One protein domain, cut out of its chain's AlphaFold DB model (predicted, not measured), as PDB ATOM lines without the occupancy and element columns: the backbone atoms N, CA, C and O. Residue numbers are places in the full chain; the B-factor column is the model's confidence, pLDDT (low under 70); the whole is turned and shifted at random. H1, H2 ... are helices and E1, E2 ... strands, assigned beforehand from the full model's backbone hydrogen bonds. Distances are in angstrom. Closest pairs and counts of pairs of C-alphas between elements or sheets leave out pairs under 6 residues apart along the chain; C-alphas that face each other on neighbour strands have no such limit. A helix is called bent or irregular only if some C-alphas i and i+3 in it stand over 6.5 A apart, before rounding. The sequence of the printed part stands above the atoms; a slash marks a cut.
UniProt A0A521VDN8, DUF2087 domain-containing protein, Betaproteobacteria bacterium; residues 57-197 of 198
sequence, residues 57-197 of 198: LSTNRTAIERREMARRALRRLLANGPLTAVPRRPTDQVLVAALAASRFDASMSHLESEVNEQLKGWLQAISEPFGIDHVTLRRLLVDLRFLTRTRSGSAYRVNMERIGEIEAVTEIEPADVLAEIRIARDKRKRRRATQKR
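This is residues 57 to 197 of the 198 residues of the protein "DUF2087 domain-containing protein" of Betaproteobacteria bacterium (UniProt A0A521VDN8). Short helix H2 sits in the middle of a small helical body, with H1, H4 and H5 packed on it and a small sheet of E1, E3 and E2 at one end. From the other end the long helix H6 runs out as an arm, its residues 186 to 195 sticking out free, while H1 meets the first part of H6 at a wide corner. The printed part has 141 residues with six named helices and three strands, in the order H1 H2 E1 H3 H4 E2 E3 H5 H6; the sheet runs E1, E3, E2, antiparallel, and the class is mostly helix. It is only just compact, close to loose, with a radius of gyration of the C-alphas of 17.0 A, and only just flat, spanning 65 by 43 by 23 A.

H1, residues 57 to 77, begins at C-alpha 57 (-29.770, -32.483, 22.673) and is 30.6 A long. H2 is residues 90 to 101, E1 109 to 111, and H3 112 to 126, 21.2 A long. H4 is residues 134 to 143, E2 147 to 149, and E3 155 to 158. H5, residues 160 to 170, is irregular: C-alphas 161 and 164 are 7.6 A apart. H6, residues 174 to 195, is 32.2 A long and ends at C-alpha 195 (-41.036, -14.799, 66.109).

With residues 70 to 77 alone, H1 touches H2, about perpendicular at 74 degrees; the closest C-alphas are those of Ala 70 and Leu 95, 6.9 A. H1 touches H6 with residues 74 to 75 alone, at a steep tilt of 55 degrees; the closest C-alphas, of Arg 75 and Val 177, are 6.6 A apart. H2 touches H5 with residues 98 to 101 alone, closest at the C-alphas of Ala 98 and Ile 166, 5.0 A. H2 touches H4, closest at the C-alphas of Ala 97 and Leu 141, 5.6 A. H3 touches H6 at a shallow tilt of 14 degrees, the same way, with residues 125 to 126 alone; the closest C-alphas are those of Ile 126 and Ala 175, 6.1 A. H4 stands up from the sheet, over E2, at a height over the sheet of 9.2 A. E1, H3 H4 and E2 make a split strand-helix-strand unit, two strands running the same way with E3 between them, its crossover right-handed. N 110 and O 156 of E1 and E3 are within hydrogen-bond range at 2.8 A, as are N 148 and O 157 of the hairpin E2 and E3, at 2.8 A. Every O i to N i+4 pair is within range in H1, H2, H4 and H6, against 10 of 11 in H3 and 4 of 7 in H5.

The two C-alphas farthest apart are those of Arg 151 and Arg 197, 65.6 A. The printed part has no cut. The link from H1 to H2, residues 78 to 89, is long. The mean pLDDT of the printed part is 84.2; residues 57 to 59, 129 to 130 and 196 to 197 are under 70.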
ATOM      1  N   LEU A  57     -29.515 -33.612  21.766       54.16
ATOM      2  CA  LEU A  57     -29.770 -32.483  22.673       54.16
ATOM      3  C   LEU A  57     -31.270 -32.322  22.967       54.16
ATOM      4  O   LEU A  57     -31.651 -31.973  24.084       54.16
ATOM      5  N   SER A  58     -32.121 -32.641  21.987       59.47
ATOM      6  CA  SER A  58     -33.578 -32.598  22.138       59.47
ATOM      7  C   SER A  58     -34.090 -33.678  23.092       59.47
ATOM      8  O   SER A  58     -34.936 -33.389  23.935       59.47
ATOM      9  N   THR A  59     -33.584 -34.913  23.003       66.00
ATOM     10  CA  THR A  59     -34.028 -36.008  23.882       66.00
ATOM     11  C   THR A  59     -33.605 -35.782  25.330       66.00
ATOM     12  O   THR A  59     -34.437 -35.925  26.227       66.00
ATOM     13  N   ASN A  60     -32.367 -35.333  25.568       71.31
ATOM     14  CA  ASN A  60     -31.880 -35.057  26.922       71.31
ATOM     15  C   ASN A  60     -32.682 -33.937  27.611       71.31
ATOM     16  O   ASN A  60     -33.116 -34.085  28.752       71.31
ATOM     17  N   ARG A  61     -32.992 -32.847  26.893       74.38
ATOM     18  CA  ARG A  61     -33.826 -31.761  27.435       74.38
ATOM     19  C   ARG A  61     -35.211 -32.251  27.863       74.38
ATOM     20  O   ARG A  61     -35.659 -31.930  28.960       74.38
ATOM     21  N   THR A  62     -35.861 -33.075  27.038       80.81
ATOM     22  CA  THR A  62     -37.180 -33.630  27.385       80.81
ATOM     23  C   THR A  62     -37.129 -34.568  28.593       80.81
ATOM     24  O   THR A  62     -38.079 -34.611  29.369       80.81
ATOM     25  N   ALA A  63     -36.027 -35.300  28.790       76.50
ATOM     26  CA  ALA A  63     -35.843 -36.162  29.956       76.50
ATOM     27  C   ALA A  63     -35.698 -35.341  31.248       76.50
ATOM     28  O   ALA A  63     -36.383 -35.627  32.228       76.50
ATOM     29  N   ILE A  64     -34.894 -34.271  31.218       80.75
ATOM     30  CA  ILE A  64     -34.726 -33.346  32.351       80.75
ATOM     31  C   ILE A  64     -36.069 -32.708  32.734       80.75
ATOM     32  O   ILE A  64     -36.439 -32.692  33.908       80.75
ATOM     33  N   GLU A  65     -36.831 -32.220  31.752       84.56
ATOM     34  CA  GLU A  65     -38.147 -31.615  31.989       84.56
ATOM     35  C   GLU A  65     -39.138 -32.626  32.592       84.56
ATOM     36  O   GLU A  65     -39.831 -32.304  33.562       84.56
ATOM     37  N   ARG A  66     -39.166 -33.872  32.093       82.62
ATOM     38  CA  ARG A  66     -39.979 -34.958  32.672       82.62
ATOM     39  C   ARG A  66     -39.588 -35.267  34.117       82.62
ATOM     40  O   ARG A  66     -40.476 -35.362  34.966       82.62
ATOM     41  N   ARG A  67     -38.288 -35.347  34.413       85.25
ATOM     42  CA  ARG A  67     -37.766 -35.591  35.767       85.25
ATOM     43  C   ARG A  67     -38.182 -34.487  36.738       85.25
ATOM     44  O   ARG A  67     -38.671 -34.758  37.833       85.25
ATOM     45  N   GLU A  68     -38.046 -33.228  36.332       86.25
ATOM     46  CA  GLU A  68     -38.454 -32.083  37.152       86.25
ATOM     47  C   GLU A  68     -39.970 -32.045  37.387       86.25
ATOM     48  O   GLU A  68     -40.422 -31.777  38.504       86.25
ATOM     49  N   MET A  69     -40.776 -32.367  36.370       86.81
ATOM     50  CA  MET A  69     -42.229 -32.498  36.530       86.81
ATOM     51  C   MET A  69     -42.595 -33.613  37.516       86.81
ATOM     52  O   MET A  69     -43.401 -33.380  38.421       86.81
ATOM     53  N   ALA A  70     -41.966 -34.785  37.398       86.31
ATOM     54  CA  ALA A  70     -42.155 -35.904  38.315       86.31
ATOM     55  C   ALA A  70     -41.775 -35.526  39.757       86.31
ATOM     56  O   ALA A  70     -42.563 -35.742  40.679       86.31
ATOM     57  N   ARG A  71     -40.634 -34.851  39.961       87.19
ATOM     58  CA  ARG A  71     -40.205 -34.375  41.289       87.19
ATOM     59  C   ARG A  71     -41.183 -33.365  41.888       87.19
ATOM     60  O   ARG A  71     -41.485 -33.432  43.081       87.19
ATOM     61  N   ARG A  72     -41.709 -32.429  41.089       87.88
ATOM     62  CA  ARG A  72     -42.728 -31.458  41.538       87.88
ATOM     63  C   ARG A  72     -44.033 -32.147  41.932       87.88
ATOM     64  O   ARG A  72     -44.606 -31.815  42.970       87.88
ATOM     65  N   ALA A  73     -44.492 -33.108  41.133       86.81
ATOM     66  CA  ALA A  73     -45.688 -33.887  41.431       86.81
ATOM     67  C   ALA A  73     -45.512 -34.735  42.700       86.81
ATOM     68  O   ALA A  73     -46.388 -34.717  43.567       86.81
ATOM     69  N   LEU A  74     -44.351 -35.372  42.875       86.06
ATOM     70  CA  LEU A  74     -44.023 -36.134  44.078       86.06
ATOM     71  C   LEU A  74     -43.994 -35.240  45.323       86.06
ATOM     72  O   LEU A  74     -44.619 -35.563  46.329       86.06
ATOM     73  N   ARG A  75     -43.367 -34.059  45.241       86.25
ATOM     74  CA  ARG A  75     -43.397 -33.067  46.330       86.25
ATOM     75  C   ARG A  75     -44.816 -32.653  46.703       86.25
ATOM     76  O   ARG A  75     -45.087 -32.466  47.882       86.25
ATOM     77  N   ARG A  76     -45.719 -32.507  45.727       87.44
ATOM     78  CA  ARG A  76     -47.137 -32.206  45.981       87.44
ATOM     79  C   ARG A  76     -47.840 -33.361  46.694       87.44
ATOM     80  O   ARG A  76     -48.607 -33.101  47.615       87.44
ATOM     81  N   LEU A  77     -47.594 -34.603  46.282       84.44
ATOM     82  CA  LEU A  77     -48.186 -35.788  46.912       84.44
ATOM     83  C   LEU A  77     -47.728 -35.949  48.363       84.44
ATOM     84  O   LEU A  77     -48.543 -36.180  49.248       84.44
ATOM     85  N   LEU A  78     -46.436 -35.736  48.605       83.38
ATOM     86  CA  LEU A  78     -45.814 -35.882  49.920       83.38
ATOM     87  C   LEU A  78     -45.866 -34.595  50.755       83.38
ATOM     88  O   LEU A  78     -45.369 -34.546  51.880       83.38
ATOM     89  N   ALA A  79     -46.493 -33.533  50.233       79.31
ATOM     90  CA  ALA A  79     -46.587 -32.237  50.901       79.31
ATOM     91  C   ALA A  79     -47.302 -32.325  52.250       79.31
ATOM     92  O   ALA A  79     -47.030 -31.496  53.120       79.31
ATOM     93  N   ASN A  80     -48.195 -33.309  52.412       76.56
ATOM     94  CA  ASN A  80     -48.959 -33.558  53.633       76.56
ATOM     95  C   ASN A  80     -48.277 -34.571  54.564       76.56
ATOM     96  O   ASN A  80     -48.490 -34.496  55.773       76.56
ATOM     97  N   GLY A  81     -47.350 -35.384  54.065       77.12
ATOM     98  CA  GLY A  81     -46.672 -36.415  54.840       77.12
ATOM     99  C   GLY A  81     -46.348 -37.643  53.988       77.12
ATOM    100  O   GLY A  81     -46.446 -37.566  52.762       77.12
ATOM    101  N   PRO A  82     -45.939 -38.754  54.623       80.56
ATOM    102  CA  PRO A  82     -45.841 -40.059  53.964       80.56
ATOM    103  C   PRO A  82     -47.166 -40.477  53.304       80.56
ATOM    104  O   PRO A  82     -48.239 -39.969  53.643       80.56
ATOM    105  N   LEU A  83     -47.090 -41.400  52.343       81.12
ATOM    106  CA  LEU A  83     -48.281 -41.906  51.661       81.12
ATOM    107  C   LEU A  83     -49.122 -42.751  52.625       81.12
ATOM    108  O   LEU A  83     -48.644 -43.734  53.183       81.12
ATOM    109  N   THR A  84     -50.387 -42.375  52.789       80.62
ATOM    110  CA  THR A  84     -51.367 -43.122  53.594       80.62
ATOM    111  C   THR A  84     -52.323 -43.944  52.735       80.62
ATOM    112  O   THR A  84     -52.918 -44.899  53.212       80.62
ATOM    113  N   ALA A  85     -52.484 -43.596  51.458       84.25
ATOM    114  CA  ALA A  85     -53.338 -44.310  50.520       84.25
ATOM    115  C   ALA A  85     -52.853 -44.110  49.082       84.25
ATOM    116  O   ALA A  85     -52.122 -43.162  48.780       84.25
ATOM    117  N   VAL A  86     -53.301 -44.987  48.180       82.44
ATOM    118  CA  VAL A  86     -53.046 -44.844  46.742       82.44
ATOM    119  C   VAL A  86     -53.667 -43.526  46.252       82.44
ATOM    120  O   VAL A  86     -54.839 -43.259  46.546       82.44
ATOM    121  N   PRO A  87     -52.926 -42.682  45.506       85.31
ATOM    122  CA  PRO A  87     -53.468 -41.433  44.984       85.31
ATOM    123  C   PRO A  87     -54.729 -41.659  44.144       85.31
ATOM    124  O   PRO A  87     -54.811 -42.609  43.373       85.31
ATOM    125  N   ARG A  88     -55.715 -40.760  44.234       87.50
ATOM    126  CA  ARG A  88     -56.950 -40.860  43.425       87.50
ATOM    127  C   ARG A  88     -56.770 -40.411  41.976       87.50
ATOM    128  O   ARG A  88     -57.551 -40.790  41.114       87.50
ATOM    129  N   ARG A  89     -55.784 -39.549  41.712       88.62
ATOM    130  CA  ARG A  89     -55.549 -38.992  40.377       88.62
ATOM    131  C   ARG A  89     -54.774 -40.002  39.526       88.62
ATOM    132  O   ARG A  89     -53.697 -40.401  39.966       88.62
ATOM    133  N   PRO A  90     -55.232 -40.343  38.307       88.88
ATOM    134  CA  PRO A  90     -54.544 -41.312  37.451       88.88
ATOM    135  C   PRO A  90     -53.078 -40.953  37.183       88.88
ATOM    136  O   PRO A  90     -52.204 -41.801  37.284       88.88
ATOM    137  N   THR A  91     -52.780 -39.675  36.933       88.44
ATOM    138  CA  THR A  91     -51.401 -39.198  36.727       88.44
ATOM    139  C   THR A  91     -50.505 -39.440  37.943       88.44
ATOM    140  O   THR A  91     -49.338 -39.789  37.796       88.44
ATOM    141  N   ASP A  92     -51.054 -39.288  39.148       88.25
ATOM    142  CA  ASP A  92     -50.314 -39.505  40.390       88.25
ATOM    143  C   ASP A  92     -50.115 -41.007  40.657       88.25
ATOM    144  O   ASP A  92     -49.063 -41.406  41.148       88.25
ATOM    145  N   GLN A  93     -51.085 -41.848  40.282       90.94
ATOM    146  CA  GLN A  93     -50.941 -43.308  40.324       90.94
ATOM    147  C   GLN A  93     -49.844 -43.791  39.375       90.94
ATOM    148  O   GLN A  93     -49.014 -44.597  39.781       90.94
ATOM    149  N   VAL A  94     -49.808 -43.264  38.146       91.62
ATOM    150  CA  VAL A  94     -48.756 -43.560  37.161       91.62
ATOM    151  C   VAL A  94     -47.388 -43.166  37.700       91.62
ATOM    152  O   VAL A  94     -46.461 -43.960  37.614       91.62
ATOM    153  N   LEU A  95     -47.261 -41.992  38.322       90.25
ATOM    154  CA  LEU A  95     -46.003 -41.561  38.931       90.25
ATOM    155  C   LEU A  95     -45.543 -42.503  40.056       90.25
ATOM    156  O   LEU A  95     -44.383 -42.905  40.086       90.25
ATOM    157  N   VAL A  96     -46.440 -42.856  40.981       89.88
ATOM    158  CA  VAL A  96     -46.131 -43.778  42.090       89.88
ATOM    159  C   VAL A  96     -45.765 -45.165  41.557       89.88
ATOM    160  O   VAL A  96     -44.797 -45.762  42.022       89.88
ATOM    161  N   ALA A  97     -46.493 -45.652  40.554       91.56
ATOM    162  CA  ALA A  97     -46.211 -46.921  39.898       91.56
ATOM    163  C   ALA A  97     -44.870 -46.896  39.151       91.56
ATOM    164  O   ALA A  97     -44.101 -47.835  39.294       91.56
ATOM    165  N   ALA A  98     -44.539 -45.822  38.431       90.94
ATOM    166  CA  ALA A  98     -43.248 -45.671  37.761       90.94
ATOM    167  C   ALA A  98     -42.083 -45.661  38.764       90.94
ATOM    168  O   ALA A  98     -41.066 -46.314  38.540       90.94
ATOM    169  N   LEU A  99     -42.245 -44.976  39.904       90.94
ATOM    170  CA  LEU A  99     -41.239 -44.953  40.970       90.94
ATOM    171  C   LEU A  99     -41.032 -46.340  41.580       90.94
ATOM    172  O   LEU A  99     -39.891 -46.761  41.749       90.94
ATOM    173  N   ALA A 100     -42.111 -47.073  41.862       91.19
ATOM    174  CA  ALA A 100     -42.013 -48.456  42.319       91.19
ATOM    175  C   ALA A 100     -41.380 -49.360  41.245       91.19
ATOM    176  O   ALA A 100     -40.512 -50.171  41.554       91.19
ATOM    177  N   ALA A 101     -41.760 -49.182  39.975       90.88
ATOM    178  CA  ALA A 101     -41.236 -49.932  38.838       90.88
ATOM    179  C   ALA A 101     -39.729 -49.709  38.617       90.88
ATOM    180  O   ALA A 101     -39.037 -50.638  38.217       90.88
ATOM    181  N   SER A 102     -39.208 -48.518  38.939       90.81
ATOM    182  CA  SER A 102     -37.774 -48.192  38.834       90.81
ATOM    183  C   SER A 102     -36.864 -49.020  39.739       90.81
ATOM    184  O   SER A 102     -35.654 -49.042  39.536       90.81
ATOM    185  N   ARG A 103     -37.434 -49.713  40.733       88.69
ATOM    186  CA  ARG A 103     -36.690 -50.615  41.620       88.69
ATOM    187  C   ARG A 103     -36.442 -51.986  41.002       88.69
ATOM    188  O   ARG A 103     -35.595 -52.723  41.496       88.69
ATOM    189  N   PHE A 104     -37.171 -52.322  39.942       89.25
ATOM    190  CA  PHE A 104     -37.038 -53.594  39.256       89.25
ATOM    191  C   PHE A 104     -36.032 -53.483  38.120       89.25
ATOM    192  O   PHE A 104     -36.038 -52.524  37.349       89.25
ATOM    193  N   ASP A 105     -35.210 -54.518  37.974       85.12
ATOM    194  CA  ASP A 105     -34.356 -54.655  36.801       85.12
ATOM    195  C   ASP A 105     -35.219 -54.989  35.577       85.12
ATOM    196  O   ASP A 105     -35.956 -55.981  35.577       85.12
ATOM    197  N   ALA A 106     -35.124 -54.162  34.534       84.00
ATOM    198  CA  ALA A 106     -35.878 -54.349  33.301       84.00
ATOM    199  C   ALA A 106     -35.396 -55.543  32.462       84.00
ATOM    200  O   ALA A 106     -36.161 -56.084  31.662       84.00
ATOM    201  N   SER A 107     -34.146 -55.973  32.643       83.50
ATOM    202  CA  SER A 107     -33.543 -57.078  31.896       83.50
ATOM    203  C   SER A 107     -33.941 -58.460  32.425       83.50
ATOM    204  O   SER A 107     -33.867 -59.447  31.688       83.50
ATOM    205  N   MET A 108     -34.417 -58.535  33.671       87.69
ATOM    206  CA  MET A 108     -34.687 -59.793  34.365       87.69
ATOM    207  C   MET A 108     -36.180 -60.051  34.580       87.69
ATOM    208  O   MET A 108     -37.019 -59.148  34.605       87.69
ATOM    209  N   SER A 109     -36.520 -61.332  34.722       89.19
ATOM    210  CA  SER A 109     -37.806 -61.752  35.272       89.19
ATOM    211  C   SER A 109     -37.687 -61.916  36.780       89.19
ATOM    212  O   SER A 109     -36.762 -62.578  37.237       89.19
ATOM    213  N   HIS A 110     -38.657 -61.383  37.510       90.12
ATOM    214  CA  HIS A 110     -38.734 -61.432  38.967       90.12
ATOM    215  C   HIS A 110     -39.827 -62.407  39.395       90.12
ATOM    216  O   HIS A 110     -40.904 -62.449  38.793       90.12
ATOM    217  N   LEU A 111     -39.574 -63.192  40.433       92.38
ATOM    218  CA  LEU A 111     -40.582 -64.051  41.047       92.38
ATOM    219  C   LEU A 111     -41.576 -63.221  41.863       92.38
ATOM    220  O   LEU A 111     -41.274 -62.122  42.323       92.38
ATOM    221  N   GLU A 112     -42.776 -63.758  42.093       90.62
ATOM    222  CA  GLU A 112     -43.776 -63.085  42.935       90.62
ATOM    223  C   GLU A 112     -43.237 -62.745  44.335       90.62
ATOM    224  O   GLU A 112     -43.487 -61.652  44.842       90.62
ATOM    225  N   SER A 113     -42.480 -63.657  44.948       90.44
ATOM    226  CA  SER A 113     -41.856 -63.439  46.256       90.44
ATOM    227  C   SER A 113     -40.863 -62.278  46.232       90.44
ATOM    228  O   SER A 113     -40.921 -61.416  47.102       90.44
ATOM    229  N   GLU A 114     -40.003 -62.213  45.216       91.44
ATOM    230  CA  GLU A 114     -39.010 -61.144  45.045       91.44
ATOM    231  C   GLU A 114     -39.689 -59.786  44.850       91.44
ATOM    232  O   GLU A 114     -39.322 -58.804  45.497       91.44
ATOM    233  N   VAL A 115     -40.743 -59.753  44.028       91.00
ATOM    234  CA  VAL A 115     -41.568 -58.556  43.832       91.00
ATOM    235  C   VAL A 115     -42.187 -58.100  45.140       91.00
ATOM    236  O   VAL A 115     -42.130 -56.918  45.472       91.00
ATOM    237  N   ASN A 116     -42.761 -59.023  45.906       92.50
ATOM    238  CA  ASN A 116     -43.392 -58.686  47.172       92.50
ATOM    239  C   ASN A 116     -42.381 -58.115  48.175       92.50
ATOM    240  O   ASN A 116     -42.681 -57.107  48.813       92.50
ATOM    241  N   GLU A 117     -41.190 -58.704  48.294       91.81
ATOM    242  CA  GLU A 117     -40.154 -58.214  49.210       91.81
ATOM    243  C   GLU A 117     -39.609 -56.840  48.800       91.81
ATOM    244  O   GLU A 117     -39.524 -55.939  49.639       91.81
ATOM    245  N   GLN A 118     -39.338 -56.617  47.509       91.44
ATOM    246  CA  GLN A 118     -38.925 -55.294  47.024       91.44
ATOM    247  C   GLN A 118     -40.000 -54.229  47.273       91.44
ATOM    248  O   GLN A 118     -39.684 -53.128  47.730       91.44
ATOM    249  N   LEU A 119     -41.276 -54.554  47.036       91.06
ATOM    250  CA  LEU A 119     -42.372 -53.620  47.286       91.06
ATOM    251  C   LEU A 119     -42.548 -53.317  48.775       91.06
ATOM    252  O   LEU A 119     -42.782 -52.161  49.122       91.06
ATOM    253  N   LYS A 120     -42.413 -54.313  49.660       90.50
ATOM    254  CA  LYS A 120     -42.456 -54.101  51.116       90.50
ATOM    255  C   LYS A 120     -41.338 -53.169  51.571       90.50
ATOM    256  O   LYS A 120     -41.620 -52.199  52.272       90.50
ATOM    257  N   GLY A 121     -40.098 -53.430  51.152       87.19
ATOM    258  CA  GLY A 121     -38.951 -52.593  51.508       87.19
ATOM    259  C   GLY A 121     -39.114 -51.152  51.018       87.19
ATOM    260  O   GLY A 121     -38.887 -50.202  51.763       87.19
ATOM    261  N   TRP A 122     -39.604 -50.979  49.789       88.56
ATOM    262  CA  TRP A 122     -39.887 -49.654  49.244       88.56
ATOM    263  C   TRP A 122     -41.009 -48.932  50.003       88.56
ATOM    264  O   TRP A 122     -40.865 -47.760  50.351       88.56
ATOM    265  N   LEU A 123     -42.105 -49.629  50.324       87.25
ATOM    266  CA  LEU A 123     -43.220 -49.068  51.090       87.25
ATOM    267  C   LEU A 123     -42.803 -48.651  52.502       87.25
ATOM    268  O   LEU A 123     -43.218 -47.585  52.946       87.25
ATOM    269  N   GLN A 124     -41.940 -49.412  53.179       84.88
ATOM    270  CA  GLN A 124     -41.414 -49.039  54.499       84.88
ATOM    271  C   GLN A 124     -40.680 -47.688  54.488       84.88
ATOM    272  O   GLN A 124     -40.704 -46.969  55.487       84.88
ATOM    273  N   ALA A 125     -40.057 -47.313  53.368       81.50
ATOM    274  CA  ALA A 125     -39.342 -46.045  53.251       81.50
ATOM    275  C   ALA A 125     -40.268 -44.835  53.017       81.50
ATOM    276  O   ALA A 125     -39.905 -43.710  53.370       81.50
ATOM    277  N   ILE A 126     -41.450 -45.034  52.418       80.81
ATOM    278  CA  ILE A 126     -42.274 -43.930  51.885       80.81
ATOM    279  C   ILE A 126     -43.710 -43.861  52.424       80.81
ATOM    280  O   ILE A 126     -44.362 -42.816  52.312       80.81
ATOM    281  N   SER A 127     -44.221 -44.972  52.949       79.88
ATOM    282  CA  SER A 127     -45.598 -45.155  53.406       79.88
ATOM    283  C   SER A 127     -45.638 -45.249  54.926       79.88
ATOM    284  O   SER A 127     -44.676 -45.665  55.570       79.88
ATOM    285  N   GLU A 128     -46.773 -44.877  55.514       76.25
ATOM    286  CA  GLU A 128     -47.028 -45.179  56.925       76.25
ATOM    287  C   GLU A 128     -47.258 -46.688  57.139       76.25
ATOM    288  O   GLU A 128     -47.666 -47.369  56.189       76.25
ATOM    289  N   PRO A 129     -47.059 -47.212  58.370       68.25
ATOM    290  CA  PRO A 129     -47.194 -48.639  58.698       68.25
ATOM    291  C   PRO A 129     -48.548 -49.280  58.343       68.25
ATOM    292  O   PRO A 129     -48.637 -50.499  58.253       68.25
ATOM    293  N   PHE A 130     -49.588 -48.471  58.117       67.88
ATOM    294  CA  PHE A 130     -50.941 -48.907  57.740       67.88
ATOM    295  C   PHE A 130     -51.442 -48.251  56.446       67.88
ATOM    296  O   PHE A 130     -52.645 -48.140  56.231       67.88
ATOM    297  N   GLY A 131     -50.523 -47.749  55.620       78.94
ATOM    298  CA  GLY A 131     -50.864 -47.044  54.394       78.94
ATOM    299  C   GLY A 131     -51.196 -47.990  53.242       78.94
ATOM    300  O   GLY A 131     -52.217 -48.676  53.221       78.94
ATOM    301  N   ILE A 132     -50.332 -47.999  52.231       84.50
ATOM    302  CA  ILE A 132     -50.525 -48.808  51.024       84.50
ATOM    303  C   ILE A 132     -49.960 -50.210  51.257       84.50
ATOM    304  O   ILE A 132     -48.801 -50.351  51.631       84.50
ATOM    305  N   ASP A 133     -50.753 -51.246  50.976       88.88
ATOM    306  CA  ASP A 133     -50.278 -52.629  51.008       88.88
ATOM    307  C   ASP A 133     -49.536 -53.020  49.713       88.88
ATOM    308  O   ASP A 133     -49.931 -52.644  48.601       88.88
ATOM    309  N   HIS A 134     -48.490 -53.835  49.850       90.00
ATOM    310  CA  HIS A 134     -47.669 -54.343  48.748       90.00
ATOM    311  C   HIS A 134     -48.491 -55.110  47.700       90.00
ATOM    312  O   HIS A 134     -48.209 -55.001  46.506       90.00
ATOM    313  N   VAL A 135     -49.559 -55.812  48.102       91.44
ATOM    314  CA  VAL A 135     -50.463 -56.499  47.164       91.44
ATOM    315  C   VAL A 135     -51.230 -55.495  46.303       91.44
ATOM    316  O   VAL A 135     -51.359 -55.686  45.091       91.44
ATOM    317  N   THR A 136     -51.704 -54.402  46.908       91.62
ATOM    318  CA  THR A 136     -52.398 -53.322  46.191       91.62
ATOM    319  C   THR A 136     -51.460 -52.656  45.193       91.62
ATOM    320  O   THR A 136     -51.831 -52.447  44.038       91.62
ATOM    321  N   LEU A 137     -50.218 -52.388  45.603       90.94
ATOM    322  CA  LEU A 137     -49.210 -51.797  44.731       90.94
ATOM    323  C   LEU A 137     -48.824 -52.731  43.575       90.94
ATOM    324  O   LEU A 137     -48.721 -52.280  42.436       90.94
ATOM    325  N   ARG A 138     -48.685 -54.038  43.828       92.62
ATOM    326  CA  ARG A 138     -48.429 -55.034  42.779       92.62
ATOM    327  C   ARG A 138     -49.552 -55.070  41.744       92.62
ATOM    328  O   ARG A 138     -49.271 -55.102  40.549       92.62
ATOM    329  N   ARG A 139     -50.817 -55.050  42.183       92.31
ATOM    330  CA  ARG A 139     -51.974 -54.985  41.271       92.31
ATOM    331  C   ARG A 139     -51.944 -53.704  40.447       92.31
ATOM    332  O   ARG A 139     -52.014 -53.786  39.229       92.31
ATOM    333  N   LEU A 140     -51.702 -52.560  41.087       92.06
ATOM    334  CA  LEU A 140     -51.586 -51.271  40.405       92.06
ATOM    335  C   LEU A 140     -50.486 -51.273  39.328       92.06
ATOM    336  O   LEU A 140     -50.700 -50.763  38.231       92.06
ATOM    337  N   LEU A 141     -49.325 -51.873  39.610       93.00
ATOM    338  CA  LEU A 141     -48.225 -52.008  38.648       93.00
ATOM    339  C   LEU A 141     -48.617 -52.830  37.414       93.00
ATOM    340  O   LEU A 141     -48.204 -52.500  36.300       93.00
ATOM    341  N   VAL A 142     -49.410 -53.886  37.601       93.06
ATOM    342  CA  VAL A 142     -49.922 -54.715  36.501       93.06
ATOM    343  C   VAL A 142     -51.026 -53.988  35.734       93.06
ATOM    344  O   VAL A 142     -50.977 -53.935  34.507       93.06
ATOM    345  N   ASP A 143     -51.973 -53.374  36.443       93.50
ATOM    346  CA  ASP A 143     -53.115 -52.662  35.861       93.50
ATOM    347  C   ASP A 143     -52.654 -51.477  34.993       93.50
ATOM    348  O   ASP A 143     -53.157 -51.263  33.891       93.50
ATOM    349  N   LEU A 144     -51.626 -50.748  35.441       92.75
ATOM    350  CA  LEU A 144     -51.010 -49.647  34.687       92.75
ATOM    351  C   LEU A 144     -49.990 -50.111  33.632       92.75
ATOM    352  O   LEU A 144     -49.464 -49.291  32.869       92.75
ATOM    353  N   ARG A 145     -49.757 -51.426  33.546       93.50
ATOM    354  CA  ARG A 145     -48.848 -52.101  32.609       93.50
ATOM    355  C   ARG A 145     -47.374 -51.730  32.769       93.50
ATOM    356  O   ARG A 145     -46.643 -51.764  31.783       93.50
ATOM    357  N   PHE A 146     -46.935 -51.396  33.982       91.81
ATOM    358  CA  PHE A 146     -45.510 -51.273  34.319       91.81
ATOM    359  C   PHE A 146     -44.862 -52.639  34.535       91.81
ATOM    360  O   PHE A 146     -43.718 -52.848  34.140       91.81
ATOM    361  N   LEU A 147     -45.613 -53.578  35.110       92.19
ATOM    362  CA  LEU A 147     -45.236 -54.982  35.182       92.19
ATOM    363  C   LEU A 147     -46.168 -55.818  34.309       92.19
ATOM    364  O   LEU A 147     -47.384 -55.648  34.298       92.19
ATOM    365  N   THR A 148     -45.580 -56.764  33.596       90.81
ATOM    366  CA  THR A 148     -46.286 -57.846  32.916       90.81
ATOM    367  C   THR A 148     -46.139 -59.112  33.743       90.81
ATOM    368  O   THR A 148     -45.112 -59.326  34.385       90.81
ATOM    369  N   ARG A 149     -47.182 -59.940  33.763       90.94
ATOM    370  CA  ARG A 149     -47.247 -61.181  34.539       90.94
ATOM    371  C   ARG A 149     -47.446 -62.353  33.584       90.94
ATOM    372  O   ARG A 149     -48.225 -62.242  32.635       90.94
ATOM    373  N   THR A 150     -46.783 -63.478  33.836       89.19
ATOM    374  CA  THR A 150     -47.047 -64.726  33.102       89.19
ATOM    375  C   THR A 150     -48.431 -65.290  33.437       89.19
ATOM    376  O   THR A 150     -49.014 -64.980  34.474       89.19
ATOM    377  N   ARG A 151     -48.985 -66.161  32.582       82.62
ATOM    378  CA  ARG A 151     -50.327 -66.736  32.804       82.62
ATOM    379  C   ARG A 151     -50.424 -67.573  34.088       82.62
ATOM    380  O   ARG A 151     -51.475 -67.568  34.720       82.62
ATOM    381  N   SER A 152     -49.336 -68.239  34.484       81.81
ATOM    382  CA  SER A 152     -49.232 -68.953  35.768       81.81
ATOM    383  C   SER A 152     -49.150 -68.010  36.965       81.81
ATOM    384  O   SER A 152     -49.464 -68.389  38.087       81.81
ATOM    385  N   GLY A 153     -48.723 -66.772  36.725       78.81
ATOM    386  CA  GLY A 153     -48.607 -65.751  37.739       78.81
ATOM    387  C   GLY A 153     -47.347 -65.747  38.572       78.81
ATOM    388  O   GLY A 153     -47.213 -64.888  39.433       78.81
ATOM    389  N   SER A 154     -46.453 -66.685  38.293       82.06
ATOM    390  CA  SER A 154     -45.253 -66.943  39.080       82.06
ATOM    391  C   SER A 154     -44.108 -65.988  38.748       82.06
ATOM    392  O   SER A 154     -43.194 -65.844  39.551       82.06
ATOM    393  N   ALA A 155     -44.152 -65.356  37.571       88.62
ATOM    394  CA  ALA A 155     -43.093 -64.489  37.083       88.62
ATOM    395  C   ALA A 155     -43.643 -63.149  36.586       88.62
ATOM    396  O   ALA A 155     -44.692 -63.073  35.933       88.62
ATOM    397  N   TYR A 156     -42.873 -62.112  36.884       91.81
ATOM    398  CA  TYR A 156     -43.112 -60.719  36.564       91.81
ATOM    399  C   TYR A 156     -41.958 -60.186  35.725       91.81
ATOM    400  O   TYR A 156     -40.804 -60.543  35.938       91.81
ATOM    401  N   ARG A 157     -42.254 -59.314  34.767       91.62
ATOM    402  CA  ARG A 157     -41.234 -58.624  33.973       91.62
ATOM    403  C   ARG A 157     -41.639 -57.176  33.766       91.62
ATOM    404  O   ARG A 157     -42.811 -56.902  33.501       91.62
ATOM    405  N   VAL A 158     -40.676 -56.265  33.847       92.31
ATOM    406  CA  VAL A 158     -40.895 -54.854  33.512       92.31
ATOM    407  C   VAL A 158     -41.349 -54.729  32.062       92.31
ATOM    408  O   VAL A 158     -40.804 -55.367  31.160       92.31
ATOM    409  N   ASN A 159     -42.380 -53.923  31.831       91.56
ATOM    410  CA  ASN A 159     -42.839 -53.653  30.481       91.56
ATOM    411  C   ASN A 159     -41.890 -52.672  29.784       91.56
ATOM    412  O   ASN A 159     -41.813 -51.499  30.156       91.56
ATOM    413  N   MET A 160     -41.228 -53.144  28.729       87.38
ATOM    414  CA  MET A 160     -40.287 -52.344  27.945       87.38
ATOM    415  C   MET A 160     -40.944 -51.113  27.304       87.38
ATOM    416  O   MET A 160     -40.299 -50.080  27.152       87.38
ATOM    417  N   GLU A 161     -42.243 -51.172  26.994       88.56
ATOM    418  CA  GLU A 161     -42.993 -50.038  26.426       88.56
ATOM    419  C   GLU A 161     -43.075 -48.840  27.385       88.56
ATOM    420  O   GLU A 161     -43.226 -47.700  26.951       88.56
ATOM    421  N   ARG A 162     -42.962 -49.089  28.697       87.81
ATOM    422  CA  ARG A 162     -43.050 -48.075  29.757       87.81
ATOM    423  C   ARG A 162     -41.686 -47.618  30.272       87.81
ATOM    424  O   ARG A 162     -41.642 -46.785  31.175       87.81
ATOM    425  N   ILE A 163     -40.579 -48.107  29.706       85.06
ATOM    426  CA  ILE A 163     -39.224 -47.777  30.180       85.06
ATOM    427  C   ILE A 163     -38.984 -46.272  30.242       85.06
ATOM    428  O   ILE A 163     -38.447 -45.800  31.234       85.06
ATOM    429  N   GLY A 164     -39.440 -45.499  29.255       83.12
ATOM    430  CA  GLY A 164     -39.219 -44.049  29.257       83.12
ATOM    431  C   GLY A 164     -39.866 -43.317  30.445       83.12
ATOM    432  O   GLY A 164     -39.371 -42.272  30.864       83.12
ATOM    433  N   GLU A 165     -40.954 -43.855  31.007       84.56
ATOM    434  CA  GLU A 165     -41.586 -43.325  32.225       84.56
ATOM    435  C   GLU A 165     -40.811 -43.732  33.480       84.56
ATOM    436  O   GLU A 165     -40.697 -42.935  34.407       84.56
ATOM    437  N   ILE A 166     -40.254 -44.945  33.485       85.75
ATOM    438  CA  ILE A 166     -39.415 -45.466  34.566       85.75
ATOM    439  C   ILE A 166     -38.099 -44.684  34.625       85.75
ATOM    440  O   ILE A 166     -37.771 -44.121  35.663       85.75
ATOM    441  N   GLU A 167     -37.393 -44.552  33.503       85.06
ATOM    442  CA  GLU A 167     -36.131 -43.808  33.395       85.06
ATOM    443  C   GLU A 167     -36.276 -42.350  33.835       85.06
ATOM    444  O   GLU A 167     -35.391 -41.806  34.493       85.06
ATOM    445  N   ALA A 168     -37.414 -41.719  33.530       83.44
ATOM    446  CA  ALA A 168     -37.690 -40.349  33.954       83.44
ATOM    447  C   ALA A 168     -37.759 -40.189  35.483       83.44
ATOM    448  O   ALA A 168     -37.666 -39.062  35.978       83.44
ATOM    449  N   VAL A 169     -37.943 -41.284  36.225       86.75
ATOM    450  CA  VAL A 169     -38.093 -41.278  37.681       86.75
ATOM    451  C   VAL A 169     -37.050 -42.113  38.422       86.75
ATOM    452  O   VAL A 169     -36.959 -41.971  39.636       86.75
ATOM    453  N   THR A 170     -36.227 -42.912  37.734       85.56
ATOM    454  CA  THR A 170     -35.183 -43.765  38.338       85.56
ATOM    455  C   THR A 170     -34.218 -42.985  39.230       85.56
ATOM    456  O   THR A 170     -33.828 -43.460  40.290       85.56
ATOM    457  N   GLU A 171     -33.860 -41.764  38.836       82.44
ATOM    458  CA  GLU A 171     -32.947 -40.903  39.601       82.44
ATOM    459  C   GLU A 171     -33.633 -40.165  40.764       82.44
ATOM    460  O   GLU A 171     -32.982 -39.448  41.525       82.44
ATOM    461  N   ILE A 172     -34.958 -40.270  40.884       84.00
ATOM    462  CA  ILE A 172     -35.724 -39.618  41.942       84.00
ATOM    463  C   ILE A 172     -35.853 -40.602  43.100       84.00
ATOM    464  O   ILE A 172     -36.675 -41.513  43.055       84.00
ATOM    465  N   GLU A 173     -35.101 -40.371  44.174       83.06
ATOM    466  CA  GLU A 173     -35.274 -41.121  45.415       83.06
ATOM    467  C   GLU A 173     -36.434 -40.522  46.238       83.06
ATOM    468  O   GLU A 173     -36.347 -39.379  46.706       83.06
ATOM    469  N   PRO A 174     -37.554 -41.242  46.442       78.19
ATOM    470  CA  PRO A 174     -38.698 -40.680  47.159       78.19
ATOM    471  C   PRO A 174     -38.410 -40.415  48.641       78.19
ATOM    472  O   PRO A 174     -38.968 -39.477  49.217       78.19
ATOM    473  N   ALA A 175     -37.528 -41.215  49.247       78.88
ATOM    474  CA  ALA A 175     -37.090 -41.040  50.628       78.88
ATOM    475  C   ALA A 175     -36.380 -39.688  50.829       78.88
ATOM    476  O   ALA A 175     -36.665 -38.983  51.801       78.88
ATOM    477  N   ASP A 176     -35.555 -39.269  49.866       81.00
ATOM    478  CA  ASP A 176     -34.873 -37.972  49.900       81.00
ATOM    479  C   ASP A 176     -35.875 -36.818  49.829       81.00
ATOM    480  O   ASP A 176     -35.790 -35.852  50.589       81.00
ATOM    481  N   VAL A 177     -36.895 -36.937  48.972       80.19
ATOM    482  CA  VAL A 177     -37.960 -35.928  48.872       80.19
ATOM    483  C   VAL A 177     -38.749 -35.817  50.183       80.19
ATOM    484  O   VAL A 177     -39.093 -34.709  50.602       80.19
ATOM    485  N   LEU A 178     -39.005 -36.932  50.875       78.19
ATOM    486  CA  LEU A 178     -39.624 -36.915  52.207       78.19
ATOM    487  C   LEU A 178     -38.731 -36.253  53.255       78.19
ATOM    488  O   LEU A 178     -39.222 -35.444  54.050       78.19
ATOM    489  N   ALA A 179     -37.437 -36.572  53.259       79.94
ATOM    490  CA  ALA A 179     -36.465 -35.968  54.162       79.94
ATOM    491  C   ALA A 179     -36.387 -34.445  53.955       79.94
ATOM    492  O   ALA A 179     -36.497 -33.686  54.923       79.94
ATOM    493  N   GLU A 180     -36.320 -33.983  52.703       79.75
ATOM    494  CA  GLU A 180     -36.365 -32.560  52.342       79.75
ATOM    495  C   GLU A 180     -37.612 -31.860  52.911       79.75
ATOM    496  O   GLU A 180     -37.517 -30.782  53.508       79.75
ATOM    497  N   ILE A 181     -38.794 -32.470  52.756       81.31
ATOM    498  CA  ILE A 181     -40.065 -31.905  53.235       81.31
ATOM    499  C   ILE A 181     -40.092 -31.830  54.767       81.31
ATOM    500  O   ILE A 181     -40.528 -30.812  55.320       81.31
ATOM    501  N   ARG A 182     -39.609 -32.868  55.463       79.69
ATOM    502  CA  ARG A 182     -39.500 -32.889  56.932       79.69
ATOM    503  C   ARG A 182     -38.588 -31.762  57.430       79.69
ATOM    504  O   ARG A 182     -39.027 -30.943  58.239       79.69
ATOM    505  N   ILE A 183     -37.394 -31.621  56.850       78.88
ATOM    506  CA  ILE A 183     -36.442 -30.547  57.182       78.88
ATOM    507  C   ILE A 183     -37.066 -29.161  56.952       78.88
ATOM    508  O   ILE A 183     -36.961 -28.262  57.797       78.88
ATOM    509  N   ALA A 184     -37.754 -28.963  55.823       79.00
ATOM    510  CA  ALA A 184     -38.398 -27.692  55.502       79.00
ATOM    511  C   ALA A 184     -39.507 -27.324  56.505       79.00
ATOM    512  O   ALA A 184     -39.643 -26.151  56.878       79.00
ATOM    513  N   ARG A 185     -40.287 -28.309  56.967       77.00
ATOM    514  CA  ARG A 185     -41.327 -28.122  57.992       77.00
ATOM    515  C   ARG A 185     -40.726 -27.736  59.339       77.00
ATOM    516  O   ARG A 185     -41.166 -26.744  59.927       77.00
ATOM    517  N   ASP A 186     -39.681 -28.428  59.776       77.75
ATOM    518  CA  ASP A 186     -39.002 -28.121  61.037       77.75
ATOM    519  C   ASP A 186     -38.398 -26.715  61.030       77.75
ATOM    520  O   ASP A 186     -38.551 -25.956  61.992       77.75
ATOM    521  N   LYS A 187     -37.806 -26.298  59.904       77.56
ATOM    522  CA  LYS A 187     -37.286 -24.935  59.726       77.56
ATOM    523  C   LYS A 187     -38.387 -23.875  59.857       77.56
ATOM    524  O   LYS A 187     -38.172 -22.848  60.506       77.56
ATOM    525  N   ARG A 188     -39.577 -24.111  59.286       75.62
ATOM    526  CA  ARG A 188     -40.734 -23.202  59.423       75.62
ATOM    527  C   ARG A 188     -41.237 -23.138  60.865       75.62
ATOM    528  O   ARG A 188     -41.521 -22.044  61.350       75.62
ATOM    529  N   LYS A 189     -41.307 -24.280  61.560       75.06
ATOM    530  CA  LYS A 189     -41.701 -24.348  62.977       75.06
ATOM    531  C   LYS A 189     -40.744 -23.538  63.855       75.06
ATOM    532  O   LYS A 189     -41.207 -22.722  64.649       75.06
ATOM    533  N   ARG A 190     -39.427 -23.682  63.648       76.69
ATOM    534  CA  ARG A 190     -38.392 -22.914  64.366       76.69
ATOM    535  C   ARG A 190     -38.540 -21.405  64.153       76.69
ATOM    536  O   ARG A 190     -38.589 -20.669  65.129       76.69
ATOM    537  N   ARG A 191     -38.717 -20.948  62.905       76.25
ATOM    538  CA  ARG A 191     -38.924 -19.516  62.591       76.25
ATOM    539  C   ARG A 191     -40.138 -18.919  63.311       76.25
ATOM    540  O   ARG A 191     -40.034 -17.837  63.879       76.25
ATOM    541  N   ARG A 192     -41.267 -19.638  63.333       76.31
ATOM    542  CA  ARG A 192     -42.489 -19.202  64.036       76.31
ATOM    543  C   ARG A 192     -42.298 -19.147  65.554       76.31
ATOM    544  O   ARG A 192     -42.778 -18.215  66.188       76.31
ATOM    545  N   ALA A 193     -41.581 -20.114  66.127       73.81
ATOM    546  CA  ALA A 193     -41.286 -20.140  67.559       73.81
ATOM    547  C   ALA A 193     -40.389 -18.968  67.989       73.81
ATOM    548  O   ALA A 193     -40.623 -18.378  69.040       73.81
ATOM    549  N   THR A 194     -39.401 -18.594  67.170       75.88
ATOM    550  CA  THR A 194     -38.544 -17.426  67.432       75.88
ATOM    551  C   THR A 194     -39.315 -16.111  67.299       75.88
ATOM    552  O   THR A 194     -39.110 -15.209  68.103       75.88
ATOM    553  N   GLN A 195     -40.231 -16.005  66.330       71.56
ATOM    554  CA  GLN A 195     -41.036 -14.799  66.109       71.56
ATOM    555  C   GLN A 195     -42.090 -14.560  67.202       71.56
ATOM    556  O   GLN A 195     -42.400 -13.414  67.481       71.56
ATOM    557  N   LYS A 196     -42.608 -15.617  67.845       62.81
ATOM    558  CA  LYS A 196     -43.592 -15.518  68.942       62.81
ATOM    559  C   LYS A 196     -42.978 -15.135  70.303       62.81
ATOM    560  O   LYS A 196     -43.715 -14.869  71.243       62.81
ATOM    561  N   ARG A 197     -41.645 -15.161  70.443       56.25
ATOM    562  CA  ARG A 197     -40.927 -14.797  71.685       56.25
ATOM    563  C   ARG A 197     -40.421 -13.346  71.699       56.25
ATOM    564  O   ARG A 197     -39.741 -12.975  72.650       56.25
TER     565      ARG A 197